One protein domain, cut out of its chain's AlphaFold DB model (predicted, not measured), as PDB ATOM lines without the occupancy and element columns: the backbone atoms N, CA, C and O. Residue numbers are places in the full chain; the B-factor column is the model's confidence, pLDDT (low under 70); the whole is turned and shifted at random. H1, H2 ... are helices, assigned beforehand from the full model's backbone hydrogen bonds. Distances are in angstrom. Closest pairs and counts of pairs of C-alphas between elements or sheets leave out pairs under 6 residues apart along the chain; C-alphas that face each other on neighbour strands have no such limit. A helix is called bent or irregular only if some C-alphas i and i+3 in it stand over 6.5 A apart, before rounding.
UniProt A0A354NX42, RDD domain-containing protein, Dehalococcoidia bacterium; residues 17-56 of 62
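AT A GLANCE: This is residues 17 to 56 of the 62 residues of the protein "RDD domain-containing protein" of Dehalococcoidia bacterium (UniProt A0A354NX42). One long bent helix, H1, makes nearly the whole length here, and after it the chain folds back through a loop so that the short helix H2 packs crosswise on the second arm, H1b. Residues 17 to 32, part of H1, stick out free as a long arm at the other end. The printed part has 40 residues with two named helices, H1 then H2, and no named strand; its class is all helix. It is only just extended, close to loose, with a radius of gyration of the C-alphas of 13.8 A and spans of 43 by 18 by 6 A.

IN THESE COORDINATES: Find C-alpha 17 at (-25.118, 9.499, 102.576), where H1, residues 17 to 42, begins. By its hydrogen bonds it was assigned as one helix, but it is bent: C-alphas 30 and 33 are 6.6 A apart. Arm H1a, residues 17 to 30, measures 19.2 A from first to last C-alpha; arm H1b, residues 33 to 42, measures 14.9 A and ends at C-alpha 42, (-2.806, -2.945, 76.767). H2, residues 50 to 55, is 8.7 A long and ends at C-alpha 55, (2.059, -15.760, 88.516).

HOW THE PARTS SIT: Look first at the two arms, whose lines stand at a steep tilt of 39 degrees. Then go to Gly 37 and Trp 50: their C-alphas, 4.9 A apart, are the closest of H1b and H2, which touch. Their lines are about perpendicular, at 88 degrees. H1a and H2 are apart. Every O i to N i+4 pair is within hydrogen-bond range in H2, against 7 of 10 in H1a and 4 of 6 in H1b.

THE WHOLE: The two C-alphas farthest apart, those of Ser 17 and Glu 46, are 43.1 A from each other. The printed part has no cut, and the link from H1 to H2, 7 residues, is short. Mean pLDDT of the printed part is 81.2; look at residues 26 to 27 for the values under 70.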
ATOM      1  N   SER A  17     -26.483   9.100 102.939       74.00
ATOM      2  CA  SER A  17     -25.118   9.499 102.576       74.00
ATOM      3  C   SER A  17     -24.079   8.387 102.775       74.00
ATOM      4  O   SER A  17     -23.262   8.156 101.890       74.00
ATOM      5  N   LYS A  18     -24.120   7.646 103.891       74.38
ATOM      6  CA  LYS A  18     -23.199   6.520 104.149       74.38
ATOM      7  C   LYS A  18     -23.471   5.332 103.229       74.38
ATOM      8  O   LYS A  18     -22.527   4.691 102.774       74.38
ATOM      9  N   ALA A  19     -24.742   5.050 102.939       74.19
ATOM     10  CA  ALA A  19     -25.112   4.039 101.949       74.19
ATOM     11  C   ALA A  19     -24.589   4.424 100.554       74.19
ATOM     12  O   ALA A  19     -23.951   3.607  99.895       74.19
ATOM     13  N   LEU A  20     -24.764   5.690 100.163       77.50
ATOM     14  CA  LEU A  20     -24.278   6.210  98.888       77.50
ATOM     15  C   LEU A  20     -22.746   6.172  98.785       77.50
ATOM     16  O   LEU A  20     -22.230   5.724  97.772       77.50
ATOM     17  N   MET A  21     -22.001   6.551  99.830       76.25
ATOM     18  CA  MET A  21     -20.533   6.436  99.816       76.25
ATOM     19  C   MET A  21     -20.056   4.982  99.730       76.25
ATOM     20  O   MET A  21     -19.067   4.687  99.067       76.25
ATOM     21  N   ARG A  22     -20.758   4.034 100.358       73.19
ATOM     22  CA  ARG A  22     -20.409   2.613 100.224       73.19
ATOM     23  C   ARG A  22     -20.670   2.089  98.810       73.19
ATOM     24  O   ARG A  22     -19.876   1.292  98.317       73.19
ATOM     25  N   GLU A  23     -21.729   2.557  98.159       71.88
ATOM     26  CA  GLU A  23     -22.046   2.203  96.773       71.88
ATOM     27  C   GLU A  23     -21.060   2.849  95.782       71.88
ATOM     28  O   GLU A  23     -20.524   2.161  94.921       71.88
ATOM     29  N   LEU A  24     -20.774   4.148  95.937       70.69
ATOM     30  CA  LEU A  24     -19.960   4.944  95.008       70.69
ATOM     31  C   LEU A  24     -18.453   4.830  95.233       70.69
ATOM     32  O   LEU A  24     -17.677   5.055  94.315       70.69
ATOM     33  N   THR A  25     -18.017   4.528  96.448       71.38
ATOM     34  CA  THR A  25     -16.592   4.459  96.793       71.38
ATOM     35  C   THR A  25     -16.217   3.021  97.110       71.38
ATOM     36  O   THR A  25     -15.265   2.498  96.546       71.38
ATOM     37  N   GLY A  26     -17.016   2.325  97.921       69.88
ATOM     38  CA  GLY A  26     -16.721   0.950  98.336       69.88
ATOM     39  C   GLY A  26     -16.723  -0.071  97.194       69.88
ATOM     40  O   GLY A  26     -15.817  -0.901  97.132       69.88
ATOM     41  N   LYS A  27     -17.698  -0.016  96.277       68.56
ATOM     42  CA  LYS A  27     -17.733  -0.951  95.136       68.56
ATOM     43  C   LYS A  27     -16.656  -0.640  94.093       68.56
ATOM     44  O   LYS A  27     -15.921  -1.567  93.747       68.56
ATOM     45  N   PRO A  28     -16.486   0.618  93.639       70.19
ATOM     46  CA  PRO A  28     -15.464   0.928  92.655       70.19
ATOM     47  C   PRO A  28     -14.065   0.668  93.187       70.19
ATOM     48  O   PRO A  28     -13.296   0.055  92.467       70.19
ATOM     49  N   LEU A  29     -13.738   1.007  94.442       75.75
ATOM     50  CA  LEU A  29     -12.400   0.735  94.985       75.75
ATOM     51  C   LEU A  29     -12.019  -0.747  94.966       75.75
ATOM     52  O   LEU A  29     -10.856  -1.052  94.746       75.75
ATOM     53  N   GLY A  30     -12.969  -1.661  95.174       73.88
ATOM     54  CA  GLY A  30     -12.694  -3.094  95.055       73.88
ATOM     55  C   GLY A  30     -12.503  -3.536  93.603       73.88
ATOM     56  O   GLY A  30     -11.646  -4.363  93.307       73.88
ATOM     57  N   SER A  31     -13.279  -2.967  92.680       76.31
ATOM     58  CA  SER A  31     -13.238  -3.346  91.265       76.31
ATOM     59  C   SER A  31     -12.176  -2.614  90.438       76.31
ATOM     60  O   SER A  31     -11.763  -3.118  89.402       76.31
ATOM     61  N   ILE A  32     -11.717  -1.442  90.879       83.00
ATOM     62  CA  ILE A  32     -10.725  -0.598  90.200       83.00
ATOM     63  C   ILE A  32      -9.413  -1.370  90.018       83.00
ATOM     64  O   ILE A  32      -8.996  -1.488  88.872       83.00
ATOM     65  N   PRO A  33      -8.799  -1.978  91.056       81.62
ATOM     66  CA  PRO A  33      -7.603  -2.801  90.888       81.62
ATOM     67  C   PRO A  33      -7.821  -3.976  89.934       81.62
ATOM     68  O   PRO A  33      -6.921  -4.324  89.178       81.62
ATOM     69  N   MET A  34      -9.023  -4.562  89.933       80.81
ATOM     70  CA  MET A  34      -9.362  -5.663  89.035       80.81
ATOM     71  C   MET A  34      -9.371  -5.189  87.578       80.81
ATOM     72  O   MET A  34      -8.652  -5.741  86.752       80.81
ATOM     73  N   TYR A  35     -10.114  -4.125  87.265       83.62
ATOM     74  CA  TYR A  35     -10.189  -3.592  85.905       83.62
ATOM     75  C   TYR A  35      -8.886  -2.932  85.442       83.62
ATOM     76  O   TYR A  35      -8.509  -3.121  84.290       83.62
ATOM     77  N   LEU A  36      -8.165  -2.212  86.309       87.75
ATOM     78  CA  LEU A  36      -6.837  -1.673  85.988       87.75
ATOM     79  C   LEU A  36      -5.820  -2.785  85.753       87.75
ATOM     80  O   LEU A  36      -5.043  -2.685  84.810       87.75
ATOM     81  N   GLY A  37      -5.856  -3.856  86.548       87.06
ATOM     82  CA  GLY A  37      -4.990  -5.014  86.353       87.06
ATOM     83  C   GLY A  37      -5.185  -5.683  84.990       87.06
ATOM     84  O   GLY A  37      -4.211  -6.179  84.428       87.06
ATOM     85  N   PHE A  38      -6.404  -5.654  84.438       84.62
ATOM     86  CA  PHE A  38      -6.682  -6.083  83.061       84.62
ATOM     87  C   PHE A  38      -6.330  -5.015  82.022       84.62
ATOM     88  O   PHE A  38      -5.726  -5.339  81.008       84.62
ATOM     89  N   ALA A  39      -6.663  -3.743  82.256       89.00
ATOM     90  CA  ALA A  39      -6.334  -2.654  81.334       89.00
ATOM     91  C   ALA A  39      -4.816  -2.496  81.140       89.00
ATOM     92  O   ALA A  39      -4.372  -2.106  80.062       89.00
ATOM     93  N   TRP A  40      -4.016  -2.859  82.148       89.69
ATOM     94  CA  TRP A  40      -2.555  -2.863  82.091       89.69
ATOM     95  C   TRP A  40      -1.991  -3.736  80.959       89.69
ATOM     96  O   TRP A  40      -0.972  -3.383  80.373       89.69
ATOM     97  N   ILE A  41      -2.698  -4.805  80.569       88.00
ATOM     98  CA  ILE A  41      -2.337  -5.681  79.439       88.00
ATOM     99  C   ILE A  41      -2.154  -4.889  78.137       88.00
ATOM    100  O   ILE A  41      -1.364  -5.278  77.281       88.00
ATOM    101  N   LEU A  42      -2.881  -3.778  77.969       88.38
ATOM    102  CA  LEU A  42      -2.806  -2.945  76.767       88.38
ATOM    103  C   LEU A  42      -1.516  -2.115  76.691       88.38
ATOM    104  O   LEU A  42      -1.110  -1.749  75.591       88.38
ATOM    105  N   TRP A  43      -0.888  -1.816  77.832       89.12
ATOM    106  CA  TRP A  43       0.353  -1.035  77.915       89.12
ATOM    107  C   TRP A  43       1.601  -1.891  78.131       89.12
ATOM    108  O   TRP A  43       2.689  -1.486  77.725       89.12
ATOM    109  N   ASP A  44       1.468  -3.049  78.774       86.06
ATOM    110  CA  ASP A  44       2.586  -3.949  79.035       86.06
ATOM    111  C   ASP A  44       3.150  -4.508  77.717       86.06
ATOM    112  O   ASP A  44       2.417  -5.051  76.888       86.06
ATOM    113  N   SER A  45       4.466  -4.393  77.512       83.75
ATOM    114  CA  SER A  45       5.133  -4.848  76.282       83.75
ATOM    115  C   SER A  45       5.002  -6.356  76.053       83.75
ATOM    116  O   SER A  45       5.025  -6.807  74.910       83.75
ATOM    117  N   GLU A  46       4.837  -7.129  77.130       85.12
ATOM    118  CA  GLU A  46       4.599  -8.574  77.102       85.12
ATOM    119  C   GLU A  46       3.105  -8.916  77.227       85.12
ATOM    120  O   GLU A  46       2.740 -10.085  77.362       85.12
ATOM    121  N   ARG A  47       2.228  -7.902  77.166       85.62
ATOM    122  CA  ARG A  47       0.773  -8.022  77.323       85.62
ATOM    123  C   ARG A  47       0.373  -8.747  78.611       85.62
ATOM    124  O   ARG A  47      -0.581  -9.521  78.615       85.62
ATOM    125  N   ARG A  48       1.099  -8.506  79.705       85.38
ATOM    126  CA  ARG A  48       0.821  -9.108  81.013       85.38
ATOM    127  C   ARG A  48      -0.106  -8.249  81.852       85.38
ATOM    128  O   ARG A  48       0.100  -7.045  81.995       85.38
ATOM    129  N   GLY A  49      -1.102  -8.882  82.462       89.62
ATOM    130  CA  GLY A  49      -1.878  -8.272  83.532       89.62
ATOM    131  C   GLY A  49      -1.135  -8.345  84.861       89.62
ATOM    132  O   GLY A  49      -0.138  -9.051  85.012       89.62
ATOM    133  N   TRP A  50      -1.640  -7.657  85.882       87.88
ATOM    134  CA  TRP A  50      -1.049  -7.756  87.226       87.88
ATOM    135  C   TRP A  50      -1.057  -9.195  87.767       87.88
ATOM    136  O   TRP A  50      -0.128  -9.601  88.459       87.88
ATOM    137  N   HIS A  51      -2.071  -9.986  87.409       84.94
ATOM    138  CA  HIS A  51      -2.143 -11.404  87.762       84.94
ATOM    139  C   HIS A  51      -1.051 -12.236  87.072       84.94
ATOM    140  O   HIS A  51      -0.476 -13.109  87.717       84.94
ATOM    141  N   ASP A  52      -0.707 -11.925  85.818       84.44
ATOM    142  CA  ASP A  52       0.378 -12.590  85.086       84.44
ATOM    143  C   ASP A  52       1.750 -12.264  85.682       84.44
ATOM    144  O   ASP A  52       2.597 -13.143  85.830       84.44
ATOM    145  N   HIS A  53       1.954 -11.010  86.104       83.81
ATOM    146  CA  HIS A  53       3.165 -10.594  86.820       83.81
ATOM    147  C   HIS A  53       3.340 -11.345  88.146       83.81
ATOM    148  O   HIS A  53       4.440 -11.802  88.456       83.81
ATOM    149  N   ILE A  54       2.258 -11.527  88.911       86.31
ATOM    150  CA  ILE A  54       2.276 -12.289  90.173       86.31
ATOM    151  C   ILE A  54       2.541 -13.780  89.909       86.31
ATOM    152  O   ILE A  54       3.322 -14.403  90.628       86.31
ATOM    153  N   ALA A  55       1.918 -14.349  88.876       88.62
ATOM    154  CA  ALA A  55       2.059 -15.760  88.516       88.62
ATOM    155  C   ALA A  55       3.344 -16.072  87.725       88.62
ATOM    156  O   ALA A  55       3.656 -17.244  87.515       88.62
ATOM    157  N   LYS A  56       4.099 -15.046  87.310       83.94
ATOM    158  CA  LYS A  56       5.262 -15.147  86.411       83.94
ATOM    159  C   LYS A  56       4.931 -15.839  85.082       83.94
ATOM    160  O   LYS A  56       5.765 -16.548  84.521       83.94
TER     161      LYS A  56